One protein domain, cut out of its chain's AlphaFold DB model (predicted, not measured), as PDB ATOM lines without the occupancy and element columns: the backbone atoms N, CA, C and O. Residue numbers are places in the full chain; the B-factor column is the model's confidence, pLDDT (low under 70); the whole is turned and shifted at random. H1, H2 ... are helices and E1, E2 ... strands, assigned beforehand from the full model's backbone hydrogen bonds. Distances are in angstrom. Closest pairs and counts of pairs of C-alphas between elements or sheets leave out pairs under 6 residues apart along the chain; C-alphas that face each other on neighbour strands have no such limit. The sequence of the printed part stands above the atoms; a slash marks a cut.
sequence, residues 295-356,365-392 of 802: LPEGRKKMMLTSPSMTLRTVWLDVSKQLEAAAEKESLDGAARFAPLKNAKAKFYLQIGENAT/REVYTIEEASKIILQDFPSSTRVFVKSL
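Overview. This is residues 295 to 356 and 365 to 392 of the 802 residues of an uncharacterized protein of Phytomonas sp. isolate EM1 (UniProt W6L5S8). Long helix H1 lies over one face of a small antiparallel sheet, E3, E2, E4, and runs out past it. H2 packs on H1's beginning. The printed 90 residues, mixed in class, include two named helices and four strands, E1 H1 E2 E3 H2 E4. The whole is compact, radius of gyration of the C-alphas 14.1 A, spans 41 by 27 by 20 A.

Arrangement. E1, residues 301 to 305, is near H1, residues 311 to 332. H1 runs slantwise to E2, residues 347 to 352, at 43 degrees on the local plane. E2 neighbours E3, residues 365 to 367, and E4, residues 386 to 391; N 367 to O 349 and N 388 to O 350 are each 2.8 A. H1 touches H2, residues 370 to 373, with residues 311 to 316 alone; the closest C-alphas, 312 and 373, are 4.6 A apart. In H1, 16 of 18 O i to N i+4 pairs are within hydrogen-bond range.

Along the chain. H1 is 31.8 A long, from C-alpha 311 at (1.799, -17.097, -18.745). E4 ends at C-alpha 391, (-8.899, -25.767, -8.404).

Size, cuts and confidence. Residues 357 to 364 are cut out, a 17.5 A gap between C-alphas. H1 to E2 and H2 to E4 are long links. Residues 329 to 345 and 353 to 356 have pLDDT under 70.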
ATOM      1  N   LEU A 295      -7.527 -16.439  -6.441       87.38
ATOM      2  CA  LEU A 295      -6.508 -16.748  -5.430       87.38
ATOM      3  C   LEU A 295      -7.149 -17.053  -4.053       87.38
ATOM      4  O   LEU A 295      -8.258 -16.582  -3.770       87.38
ATOM      5  N   PRO A 296      -6.457 -17.809  -3.173       79.31
ATOM      6  CA  PRO A 296      -6.935 -18.119  -1.824       79.31
ATOM      7  C   PRO A 296      -7.244 -16.859  -0.997       79.31
ATOM      8  O   PRO A 296      -6.780 -15.756  -1.293       79.31
ATOM      9  N   GLU A 297      -8.087 -17.028   0.027       77.12
ATOM     10  CA  GLU A 297      -8.739 -15.939   0.783       77.12
ATOM     11  C   GLU A 297      -9.590 -14.978  -0.085       77.12
ATOM     12  O   GLU A 297      -9.914 -13.871   0.341       77.12
ATOM     13  N   GLY A 298      -9.955 -15.366  -1.316       76.44
ATOM     14  CA  GLY A 298     -10.732 -14.524  -2.239       76.44
ATOM     15  C   GLY A 298      -9.955 -13.319  -2.781       76.44
ATOM     16  O   GLY A 298     -10.551 -12.363  -3.289       76.44
ATOM     17  N   ARG A 299      -8.622 -13.338  -2.655       81.56
ATOM     18  CA  ARG A 299      -7.742 -12.239  -3.056       81.56
ATOM     19  C   ARG A 299      -7.781 -12.036  -4.575       81.56
ATOM     20  O   ARG A 299      -7.851 -12.985  -5.354       81.56
ATOM     21  N   LYS A 300      -7.679 -10.776  -4.995       86.94
ATOM     22  CA  LYS A 300      -7.506 -10.371  -6.396       86.94
ATOM     23  C   LYS A 300      -6.143  -9.709  -6.532       86.94
ATOM     24  O   LYS A 300      -5.831  -8.812  -5.749       86.94
ATOM     25  N   LYS A 301      -5.337 -10.131  -7.505       90.19
ATOM     26  CA  LYS A 301      -3.988  -9.591  -7.727       90.19
ATOM     27  C   LYS A 301      -3.898  -8.960  -9.108       90.19
ATOM     28  O   LYS A 301      -4.371  -9.529 -10.081       90.19
ATOM     29  N   MET A 302      -3.276  -7.790  -9.199       90.75
ATOM     30  CA  MET A 302      -2.874  -7.201 -10.475       90.75
ATOM     31  C   MET A 302      -1.379  -7.457 -10.664       90.75
ATOM     32  O   MET A 302      -0.597  -7.226  -9.739       90.75
ATOM     33  N   MET A 303      -0.979  -7.929 -11.843       89.25
ATOM     34  CA  MET A 303       0.424  -8.095 -12.217       89.25
ATOM     35  C   MET A 303       0.725  -7.265 -13.463       89.25
ATOM     36  O   MET A 303       0.026  -7.372 -14.469       89.25
ATOM     37  N   LEU A 304       1.768  -6.440 -13.381       90.12
ATOM     38  CA  LEU A 304       2.325  -5.717 -14.518       90.12
ATOM     39  C   LEU A 304       3.354  -6.618 -15.205       90.12
ATOM     40  O   LEU A 304       4.257  -7.133 -14.544       90.12
ATOM     41  N   THR A 305       3.211  -6.824 -16.510       87.38
ATOM     42  CA  THR A 305       4.053  -7.731 -17.293       87.38
ATOM     43  C   THR A 305       4.711  -7.007 -18.462       87.38
ATOM     44  O   THR A 305       4.179  -6.043 -19.013       87.38
ATOM     45  N   SER A 306       5.924  -7.433 -18.806       88.00
ATOM     46  CA  SER A 306       6.764  -6.790 -19.813       88.00
ATOM     47  C   SER A 306       6.871  -7.622 -21.094       88.00
ATOM     48  O   SER A 306       6.669  -8.838 -21.040       88.00
ATOM     49  N   PRO A 307       7.301  -6.996 -22.209       81.06
ATOM     50  CA  PRO A 307       8.191  -7.574 -23.211       81.06
ATOM     51  C   PRO A 307       8.056  -9.078 -23.483       81.06
ATOM     52  O   PRO A 307       7.342  -9.545 -24.362       81.06
ATOM     53  N   SER A 308       8.843  -9.825 -22.711       82.56
ATOM     54  CA  SER A 308       9.153 -11.245 -22.872       82.56
ATOM     55  C   SER A 308       8.428 -12.166 -21.881       82.56
ATOM     56  O   SER A 308       8.778 -13.343 -21.769       82.56
ATOM     57  N   MET A 309       7.452 -11.657 -21.123       89.44
ATOM     58  CA  MET A 309       6.761 -12.441 -20.099       89.44
ATOM     59  C   MET A 309       5.667 -13.330 -20.705       89.44
ATOM     60  O   MET A 309       4.766 -12.870 -21.406       89.44
ATOM     61  N   THR A 310       5.733 -14.621 -20.386       93.00
ATOM     62  CA  THR A 310       4.736 -15.633 -20.758       93.00
ATOM     63  C   THR A 310       3.863 -16.002 -19.560       93.00
ATOM     64  O   THR A 310       4.212 -15.714 -18.409       93.00
ATOM     65  N   LEU A 311       2.729 -16.669 -19.801       91.56
ATOM     66  CA  LEU A 311       1.799 -17.097 -18.745       91.56
ATOM     67  C   LEU A 311       2.490 -17.967 -17.675       91.56
ATOM     68  O   LEU A 311       2.035 -18.011 -16.538       91.56
ATOM     69  N   ARG A 312       3.644 -18.577 -17.984       92.19
ATOM     70  CA  ARG A 312       4.548 -19.226 -17.018       92.19
ATOM     71  C   ARG A 312       4.857 -18.358 -15.793       92.19
ATOM     72  O   ARG A 312       4.977 -18.907 -14.702       92.19
ATOM     73  N   THR A 313       4.984 -17.035 -15.928       91.88
ATOM     74  CA  THR A 313       5.222 -16.176 -14.754       91.88
ATOM     75  C   THR A 313       3.968 -16.035 -13.891       91.88
ATOM     76  O   THR A 313       4.085 -16.096 -12.671       91.88
ATOM     77  N   VAL A 314       2.776 -15.944 -14.498       91.56
ATOM     78  CA  VAL A 314       1.496 -16.021 -13.764       91.56
ATOM     79  C   VAL A 314       1.383 -17.379 -13.068       91.56
ATOM     80  O   VAL A 314       1.087 -17.432 -11.882       91.56
ATOM     81  N   TRP A 315       1.700 -18.471 -13.772       93.94
ATOM     82  CA  TRP A 315       1.675 -19.832 -13.232       93.94
ATOM     83  C   TRP A 315       2.542 -19.980 -11.980       93.94
ATOM     84  O   TRP A 315       2.060 -20.457 -10.959       93.94
ATOM     85  N   LEU A 316       3.807 -19.551 -12.040       92.44
ATOM     86  CA  LEU A 316       4.748 -19.645 -10.918       92.44
ATOM     87  C   LEU A 316       4.333 -18.769  -9.726       92.44
ATOM     88  O   LEU A 316       4.451 -19.196  -8.579       92.44
ATOM     89  N   ASP A 317       3.823 -17.563  -9.989       91.19
ATOM     90  CA  ASP A 317       3.318 -16.655  -8.956       91.19
ATOM     91  C   ASP A 317       2.050 -17.205  -8.273       91.19
ATOM     92  O   ASP A 317       1.915 -17.117  -7.050       91.19
ATOM     93  N   VAL A 318       1.152 -17.835  -9.038       91.81
ATOM     94  CA  VAL A 318      -0.035 -18.541  -8.527       91.81
ATOM     95  C   VAL A 318       0.364 -19.785  -7.729       91.81
ATOM     96  O   VAL A 318      -0.117 -19.943  -6.609       91.81
ATOM     97  N   SER A 319       1.278 -20.626  -8.241       89.50
ATOM     98  CA  SER A 319       1.790 -21.807  -7.521       89.50
ATOM     99  C   SER A 319       2.325 -21.422  -6.144       89.50
ATOM    100  O   SER A 319       1.858 -21.954  -5.141       89.50
ATOM    101  N   LYS A 320       3.211 -20.419  -6.081       88.94
ATOM    102  CA  LYS A 320       3.813 -19.956  -4.825       88.94
ATOM    103  C   LYS A 320       2.783 -19.406  -3.830       88.94
ATOM    104  O   LYS A 320       2.958 -19.548  -2.623       88.94
ATOM    105  N   GLN A 321       1.714 -18.763  -4.308       87.50
ATOM    106  CA  GLN A 321       0.638 -18.261  -3.442       87.50
ATOM    107  C   GLN A 321      -0.284 -19.377  -2.936       87.50
ATOM    108  O   GLN A 321      -0.750 -19.293  -1.804       87.50
ATOM    109  N   LEU A 322      -0.520 -20.425  -3.733       86.38
ATOM    110  CA  LEU A 322      -1.246 -21.620  -3.293       86.38
ATOM    111  C   LEU A 322      -0.423 -22.440  -2.287       86.38
ATOM    112  O   LEU A 322      -0.970 -22.879  -1.282       86.38
ATOM    113  N   GLU A 323       0.888 -22.579  -2.505       85.31
ATOM    114  CA  GLU A 323       1.820 -23.224  -1.567       85.31
ATOM    115  C   GLU A 323       1.853 -22.480  -0.218       85.31
ATOM    116  O   GLU A 323       1.581 -23.082   0.817       85.31
ATOM    117  N   ALA A 324       2.053 -21.156  -0.224       83.50
ATOM    118  CA  ALA A 324       2.052 -20.347   1.001       83.50
ATOM    119  C   ALA A 324       0.684 -20.309   1.723       83.50
ATOM    120  O   ALA A 324       0.629 -20.150   2.943       83.50
ATOM    121  N   ALA A 325      -0.429 -20.455   0.995       82.19
ATOM    122  CA  ALA A 325      -1.755 -20.587   1.600       82.19
ATOM    123  C   ALA A 325      -1.976 -21.980   2.215       82.19
ATOM    124  O   ALA A 325      -2.553 -22.079   3.294       82.19
ATOM    125  N   ALA A 326      -1.476 -23.041   1.577       76.31
ATOM    126  CA  ALA A 326      -1.528 -24.401   2.106       76.31
ATOM    127  C   ALA A 326      -0.683 -24.575   3.381       76.31
ATOM    128  O   ALA A 326      -1.137 -25.217   4.329       76.31
ATOM    129  N   GLU A 327       0.508 -23.965   3.440       76.19
ATOM    130  CA  GLU A 327       1.328 -23.910   4.662       76.19
ATOM    131  C   GLU A 327       0.582 -23.226   5.820       76.19
ATOM    132  O   GLU A 327       0.683 -23.665   6.966       76.19
ATOM    133  N   LYS A 328      -0.220 -22.195   5.520       76.00
ATOM    134  CA  LYS A 328      -1.047 -21.484   6.501       76.00
ATOM    135  C   LYS A 328      -2.281 -22.289   6.937       76.00
ATOM    136  O   LYS A 328      -2.500 -22.442   8.135       76.00
ATOM    137  N   GLU A 329      -3.061 -22.852   6.007       64.19
ATOM    138  CA  GLU A 329      -4.226 -23.697   6.349       64.19
ATOM    139  C   GLU A 329      -3.835 -24.961   7.135       64.19
ATOM    140  O   GLU A 329      -4.645 -25.484   7.902       64.19
ATOM    141  N   SER A 330      -2.584 -25.427   7.014       57.66
ATOM    142  CA  SER A 330      -2.060 -26.554   7.796       57.66
ATOM    143  C   SER A 330      -1.998 -26.300   9.315       57.66
ATOM    144  O   SER A 330      -1.774 -27.259  10.057       57.66
ATOM    145  N   LEU A 331      -2.172 -25.058   9.780       53.81
ATOM    146  CA  LEU A 331      -2.224 -24.698  11.205       53.81
ATOM    147  C   LEU A 331      -3.662 -24.581  11.740       53.81
ATOM    148  O   LEU A 331      -3.909 -24.954  12.884       53.81
ATOM    149  N   ASP A 332      -4.608 -24.125  10.913       51.06
ATOM    150  CA  ASP A 332      -5.991 -23.818  11.326       51.06
ATOM    151  C   ASP A 332      -6.979 -24.995  11.143       51.06
ATOM    152  O   ASP A 332      -8.157 -24.889  11.483       51.06
ATOM    153  N   GLY A 333      -6.534 -26.130  10.590       46.38
ATOM    154  CA  GLY A 333      -7.279 -27.403  10.532       46.38
ATOM    155  C   GLY A 333      -8.477 -27.463   9.565       46.38
ATOM    156  O   GLY A 333      -8.885 -28.553   9.160       46.38
ATOM    157  N   ALA A 334      -9.019 -26.320   9.143       49.59
ATOM    158  CA  ALA A 334     -10.161 -26.204   8.234       49.59
ATOM    159  C   ALA A 334      -9.745 -26.250   6.747       49.59
ATOM    160  O   ALA A 334      -9.917 -25.287   6.002       49.59
ATOM    161  N   ALA A 335      -9.189 -27.383   6.316       49.34
ATOM    162  CA  ALA A 335      -8.634 -27.565   4.976       49.34
ATOM    163  C   ALA A 335      -9.651 -27.370   3.829       49.34
ATOM    164  O   ALA A 335     -10.538 -28.204   3.624       49.34
ATOM    165  N   ARG A 336      -9.441 -26.338   3.000       54.50
ATOM    166  CA  ARG A 336      -9.977 -26.257   1.623       54.50
ATOM    167  C   ARG A 336      -8.888 -26.402   0.562       54.50
ATOM    168  O   ARG A 336      -9.181 -26.867  -0.535       54.50
ATOM    169  N   PHE A 337      -7.645 -26.057   0.894       49.50
ATOM    170  CA  PHE A 337      -6.487 -26.121  -0.001       49.50
ATOM    171  C   PHE A 337      -5.337 -26.989   0.533       49.50
ATOM    172  O   PHE A 337      -4.300 -27.088  -0.126       49.50
ATOM    173  N   ALA A 338      -5.492 -27.646   1.690       45.50
ATOM    174  CA  ALA A 338      -4.438 -28.496   2.241       45.50
ATOM    175  C   ALA A 338      -4.104 -29.672   1.294       45.50
ATOM    176  O   ALA A 338      -4.987 -30.473   0.965       45.50
ATOM    177  N   PRO A 339      -2.840 -29.831   0.864       41.28
ATOM    178  CA  PRO A 339      -2.440 -30.964   0.048       41.28
ATOM    179  C   PRO A 339      -2.501 -32.251   0.875       41.28
ATOM    180  O   PRO A 339      -1.911 -32.345   1.956       41.28
ATOM    181  N   LEU A 340      -3.117 -33.305   0.323       45.22
ATOM    182  CA  LEU A 340      -2.776 -34.664   0.747       45.22
ATOM    183  C   LEU A 340      -1.253 -34.804   0.615       45.22
ATOM    184  O   LEU A 340      -0.701 -34.390  -0.401       45.22
ATOM    185  N   LYS A 341      -0.573 -35.389   1.610       44.88
ATOM    186  CA  LYS A 341       0.884 -35.235   1.846       44.88
ATOM    187  C   LYS A 341       1.853 -35.677   0.722       44.88
ATOM    188  O   LYS A 341       3.056 -35.583   0.911       44.88
ATOM    189  N   ASN A 342       1.356 -36.126  -0.435       42.16
ATOM    190  CA  ASN A 342       2.131 -36.430  -1.650       42.16
ATOM    191  C   ASN A 342       1.551 -35.805  -2.945       42.16
ATOM    192  O   ASN A 342       2.040 -36.084  -4.040       42.16
ATOM    193  N   ALA A 343       0.499 -34.985  -2.862       46.88
ATOM    194  CA  ALA A 343      -0.214 -34.425  -4.008       46.88
ATOM    195  C   ALA A 343       0.076 -32.925  -4.164       46.88
ATOM    196  O   ALA A 343      -0.399 -32.106  -3.380       46.88
ATOM    197  N   LYS A 344       0.811 -32.552  -5.221       54.28
ATOM    198  CA  LYS A 344       0.900 -31.148  -5.657       54.28
ATOM    199  C   LYS A 344      -0.508 -30.631  -5.962       54.28
ATOM    200  O   LYS A 344      -1.246 -31.303  -6.686       54.28
ATOM    201  N   ALA A 345      -0.857 -29.453  -5.445       53.91
ATOM    202  CA  ALA A 345      -2.157 -28.834  -5.682       53.91
ATOM    203  C   ALA A 345      -2.386 -28.649  -7.191       53.91
ATOM    204  O   ALA A 345      -1.697 -27.866  -7.848       53.91
ATOM    205  N   LYS A 346      -3.337 -29.401  -7.754       79.88
ATOM    206  CA  LYS A 346      -3.703 -29.286  -9.165       79.88
ATOM    207  C   LYS A 346      -4.637 -28.093  -9.323       79.88
ATOM    208  O   LYS A 346      -5.794 -28.145  -8.916       79.88
ATOM    209  N   PHE A 347      -4.125 -27.031  -9.923       88.56
ATOM    210  CA  PHE A 347      -4.917 -25.918 -10.425       88.56
ATOM    211  C   PHE A 347      -4.732 -25.817 -11.938       88.56
ATOM    212  O   PHE A 347      -3.781 -26.368 -12.495       88.56
ATOM    213  N   TYR A 348      -5.634 -25.098 -12.591       91.06
ATOM    214  CA  TYR A 348      -5.476 -24.672 -13.973       91.06
ATOM    215  C   TYR A 348      -5.813 -23.183 -14.094       91.06
ATOM    216  O   TYR A 348      -6.457 -22.601 -13.213       91.06
ATOM    217  N   LEU A 349      -5.318 -22.551 -15.156       91.81
ATOM    218  CA  LEU A 349      -5.566 -21.140 -15.448       91.81
ATOM    219  C   LEU A 349      -6.548 -21.049 -16.617       91.81
ATOM    220  O   LEU A 349      -6.261 -21.578 -17.687       91.81
ATOM    221  N   GLN A 350      -7.679 -20.366 -16.435       91.31
ATOM    222  CA  GLN A 350      -8.578 -19.998 -17.534       91.31
ATOM    223  C   GLN A 350      -8.346 -18.527 -17.888       91.31
ATOM    224  O   GLN A 350      -8.536 -17.647 -17.047       91.31
ATOM    225  N   ILE A 351      -7.940 -18.255 -19.127       89.06
ATOM    226  CA  ILE A 351      -7.849 -16.892 -19.654       89.06
ATOM    227  C   ILE A 351      -9.239 -16.480 -20.155       89.06
ATOM    228  O   ILE A 351      -9.843 -17.187 -20.962       89.06
ATOM    229  N   GLY A 352      -9.740 -15.347 -19.664       77.00
ATOM    230  CA  GLY A 352     -10.983 -14.729 -20.117       77.00
ATOM    231  C   GLY A 352     -10.717 -13.411 -20.836       77.00
ATOM    232  O   GLY A 352      -9.998 -12.546 -20.320       77.00
ATOM    233  N   GLU A 353     -11.318 -13.246 -22.013       60.62
ATOM    234  CA  GLU A 353     -11.365 -11.955 -22.699       60.62
ATOM    235  C   GLU A 353     -12.304 -10.968 -21.985       60.62
ATOM    236  O   GLU A 353     -13.136 -11.333 -21.149       60.62
ATOM    237  N   ASN A 354     -12.141  -9.678 -22.281       54.19
ATOM    238  CA  ASN A 354     -12.929  -8.623 -21.650       54.19
ATOM    239  C   ASN A 354     -14.383  -8.657 -22.153       54.19
ATOM    240  O   ASN A 354     -14.638  -8.528 -23.348       54.19
ATOM    241  N   ALA A 355     -15.341  -8.767 -21.228       40.81
ATOM    242  CA  ALA A 355     -16.772  -8.931 -21.503       40.81
ATOM    243  C   ALA A 355     -17.484  -7.646 -21.998       40.81
ATOM    244  O   ALA A 355     -18.492  -7.225 -21.430       40.81
ATOM    245  N   THR A 356     -16.954  -7.001 -23.041       40.16
ATOM    246  CA  THR A 356     -17.483  -5.756 -23.634       40.16
ATOM    247  C   THR A 356     -17.799  -5.842 -25.131       40.16
ATOM    248  O   THR A 356     -18.353  -4.887 -25.669       40.16
ATOM    249  N   ARG A 365      -9.423 -19.768 -23.024       83.31
ATOM    250  CA  ARG A 365      -8.241 -20.628 -23.110       83.31
ATOM    251  C   ARG A 365      -7.867 -21.184 -21.739       83.31
ATOM    252  O   ARG A 365      -7.316 -20.469 -20.902       83.31
ATOM    253  N   GLU A 366      -8.153 -22.462 -21.525       89.19
ATOM    254  CA  GLU A 366      -7.731 -23.204 -20.336       89.19
ATOM    255  C   GLU A 366      -6.304 -23.749 -20.511       89.19
ATOM    256  O   GLU A 366      -5.889 -24.151 -21.599       89.19
ATOM    257  N   VAL A 367      -5.522 -23.699 -19.432       90.00
ATOM    258  CA  VAL A 367      -4.098 -24.049 -19.401       90.00
ATOM    259  C   VAL A 367      -3.849 -24.917 -18.177       90.00
ATOM    260  O   VAL A 367      -4.098 -24.470 -17.056       90.00
ATOM    261  N   TYR A 368      -3.356 -26.139 -18.383       88.81
ATOM    262  CA  TYR A 368      -3.269 -27.177 -17.350       88.81
ATOM    263  C   TYR A 368      -1.833 -27.482 -16.905       88.81
ATOM    264  O   TYR A 368      -1.630 -28.176 -15.907       88.81
ATOM    265  N   THR A 369      -0.832 -26.968 -17.625       88.62
ATOM    266  CA  THR A 369       0.590 -27.215 -17.354       88.62
ATOM    267  C   THR A 369       1.442 -25.946 -17.435       88.62
ATOM    268  O   THR A 369       1.144 -24.998 -18.168       88.62
ATOM    269  N   ILE A 370       2.577 -25.951 -16.726       90.38
ATOM    270  CA  ILE A 370       3.580 -24.882 -16.818       90.38
ATOM    271  C   ILE A 370       4.271 -24.866 -18.198       90.38
ATOM    272  O   ILE A 370       4.717 -23.815 -18.667       90.38
ATOM    273  N   GLU A 371       4.315 -26.011 -18.881       89.50
ATOM    274  CA  GLU A 371       4.802 -26.177 -20.250       89.50
ATOM    275  C   GLU A 371       3.899 -25.461 -21.264       89.50
ATOM    276  O   GLU A 371       4.404 -24.730 -22.116       89.50
ATOM    277  N   GLU A 372       2.574 -25.605 -21.161       88.56
ATOM    278  CA  GLU A 372       1.611 -24.831 -21.957       88.56
ATOM    279  C   GLU A 372       1.686 -23.342 -21.617       88.56
ATOM    280  O   GLU A 372       1.828 -22.518 -22.519       88.56
ATOM    281  N   ALA A 373       1.700 -22.994 -20.324       89.62
ATOM    282  CA  ALA A 373       1.827 -21.609 -19.872       89.62
ATOM    283  C   ALA A 373       3.114 -20.933 -20.393       89.62
ATOM    284  O   ALA A 373       3.140 -19.724 -20.621       89.62
ATOM    285  N   SER A 374       4.184 -21.700 -20.637       90.38
ATOM    286  CA  SER A 374       5.432 -21.182 -21.211       90.38
ATOM    287  C   SER A 374       5.373 -20.852 -22.705       90.38
ATOM    288  O   SER A 374       6.218 -20.095 -23.174       90.38
ATOM    289  N   LYS A 375       4.376 -21.372 -23.433       90.69
ATOM    290  CA  LYS A 375       4.159 -21.129 -24.873       90.69
ATOM    291  C   LYS A 375       3.222 -19.947 -25.148       90.69
ATOM    292  O   LYS A 375       3.009 -19.606 -26.305       90.69
ATOM    293  N   ILE A 376       2.623 -19.371 -24.107       89.56
ATOM    294  CA  ILE A 376       1.581 -18.345 -24.200       89.56
ATOM    295  C   ILE A 376       2.208 -16.996 -23.841       89.56
ATOM    296  O   ILE A 376       2.526 -16.762 -22.673       89.56
ATOM    297  N   ILE A 377       2.421 -16.129 -24.833       89.00
ATOM    298  CA  ILE A 377       2.988 -14.791 -24.630       89.00
ATOM    299  C   ILE A 377       1.874 -13.875 -24.118       89.00
ATOM    300  O   ILE A 377       0.761 -13.875 -24.630       89.00
ATOM    301  N   LEU A 378       2.151 -13.099 -23.068       86.81
ATOM    302  CA  LEU A 378       1.108 -12.302 -22.409       86.81
ATOM    303  C   LEU A 378       0.741 -11.020 -23.170       86.81
ATOM    304  O   LEU A 378      -0.245 -10.372 -22.832       86.81
ATOM    305  N   GLN A 379       1.526 -10.678 -24.193       84.62
ATOM    306  CA  GLN A 379       1.262  -9.566 -25.103       84.62
ATOM    307  C   GLN A 379       0.241  -9.904 -26.195       84.62
ATOM    308  O   GLN A 379      -0.346  -8.993 -26.769       84.62
ATOM    309  N   ASP A 380      -0.003 -11.195 -26.446       85.62
ATOM    310  CA  ASP A 380      -0.980 -11.673 -27.434       85.62
ATOM    311  C   ASP A 380      -2.432 -11.355 -27.009       85.62
ATOM    312  O   ASP A 380      -3.358 -11.479 -27.806       85.62
ATOM    313  N   PHE A 381      -2.629 -10.940 -25.751       84.38
ATOM    314  CA  PHE A 381      -3.917 -10.638 -25.131       84.38
ATOM    315  C   PHE A 381      -4.009  -9.151 -24.739       84.38
ATOM    316  O   PHE A 381      -2.989  -8.541 -24.387       84.38
ATOM    317  N   PRO A 382      -5.213  -8.546 -24.749       82.88
ATOM    318  CA  PRO A 382      -5.388  -7.130 -24.437       82.88
ATOM    319  C   PRO A 382      -4.898  -6.757 -23.028       82.88
ATOM    320  O   PRO A 382      -5.079  -7.483 -22.051       82.88
ATOM    321  N   SER A 383      -4.333  -5.560 -22.878       70.31
ATOM    322  CA  SER A 383      -4.079  -4.985 -21.552       70.31
ATOM    323  C   SER A 383      -5.388  -4.928 -20.748       70.31
ATOM    324  O   SER A 383      -6.359  -4.356 -21.237       70.31
ATOM    325  N   SER A 384      -5.372  -5.465 -19.522       79.31
ATOM    326  CA  SER A 384      -6.509  -5.796 -18.635       79.31
ATOM    327  C   SER A 384      -7.082  -7.223 -18.722       79.31
ATOM    328  O   SER A 384      -8.059  -7.500 -18.021       79.31
ATOM    329  N   THR A 385      -6.490  -8.136 -19.504       85.56
ATOM    330  CA  THR A 385      -6.883  -9.560 -19.534       85.56
ATOM    331  C   THR A 385      -7.004 -10.167 -18.136       85.56
ATOM    332  O   THR A 385      -6.188  -9.909 -17.243       85.56
ATOM    333  N   ARG A 386      -8.028 -11.012 -17.959       89.44
ATOM    334  CA  ARG A 386      -8.275 -11.732 -16.708       89.44
ATOM    335  C   ARG A 386      -7.832 -13.182 -16.810       89.44
ATOM    336  O   ARG A 386      -8.140 -13.872 -17.776       89.44
ATOM    337  N   VAL A 387      -7.142 -13.640 -15.776       91.81
ATOM    338  CA  VAL A 387      -6.751 -15.031 -15.581       91.81
ATOM    339  C   VAL A 387      -7.426 -15.522 -14.308       91.81
ATOM    340  O   VAL A 387      -7.164 -15.009 -13.220       91.81
ATOM    341  N   PHE A 388      -8.301 -16.508 -14.450       91.38
ATOM    342  CA  PHE A 388      -8.989 -17.149 -13.338       91.38
ATOM    343  C   PHE A 388      -8.219 -18.400 -12.921       91.38
ATOM    344  O   PHE A 388      -8.017 -19.312 -13.725       91.38
ATOM    345  N   VAL A 389      -7.794 -18.445 -11.661       91.94
ATOM    346  CA  VAL A 389      -7.255 -19.652 -11.033       91.94
ATOM    347  C   VAL A 389      -8.432 -20.544 -10.645       91.94
ATOM    348  O   VAL A 389      -9.316 -20.112  -9.905       91.94
ATOM    349  N   LYS A 390      -8.449 -21.787 -11.133       89.00
ATOM    350  CA  LYS A 390      -9.443 -22.797 -10.745       89.00
ATOM    351  C   LYS A 390      -8.757 -24.016 -10.136       89.00
ATOM    352  O   LYS A 390      -7.792 -24.539 -10.693       89.00
ATOM    353  N   SER A 391      -9.277 -24.488  -9.008       83.38
ATOM    354  CA  SER A 391      -8.899 -25.767  -8.404       83.38
ATOM    355  C   SER A 391      -9.432 -26.932  -9.238       83.38
ATOM    356  O   SER A 391     -10.603 -26.959  -9.615       83.38
ATOM    357  N   LEU A 392      -8.580 -27.920  -9.509       81.50
ATOM    358  CA  LEU A 392      -8.995 -29.179 -10.114       81.50
ATOM    359  C   LEU A 392      -9.466 -30.121  -8.999       81.50
ATOM    360  O   LEU A 392      -8.689 -30.930  -8.488       81.50
TER     361      LEU A 392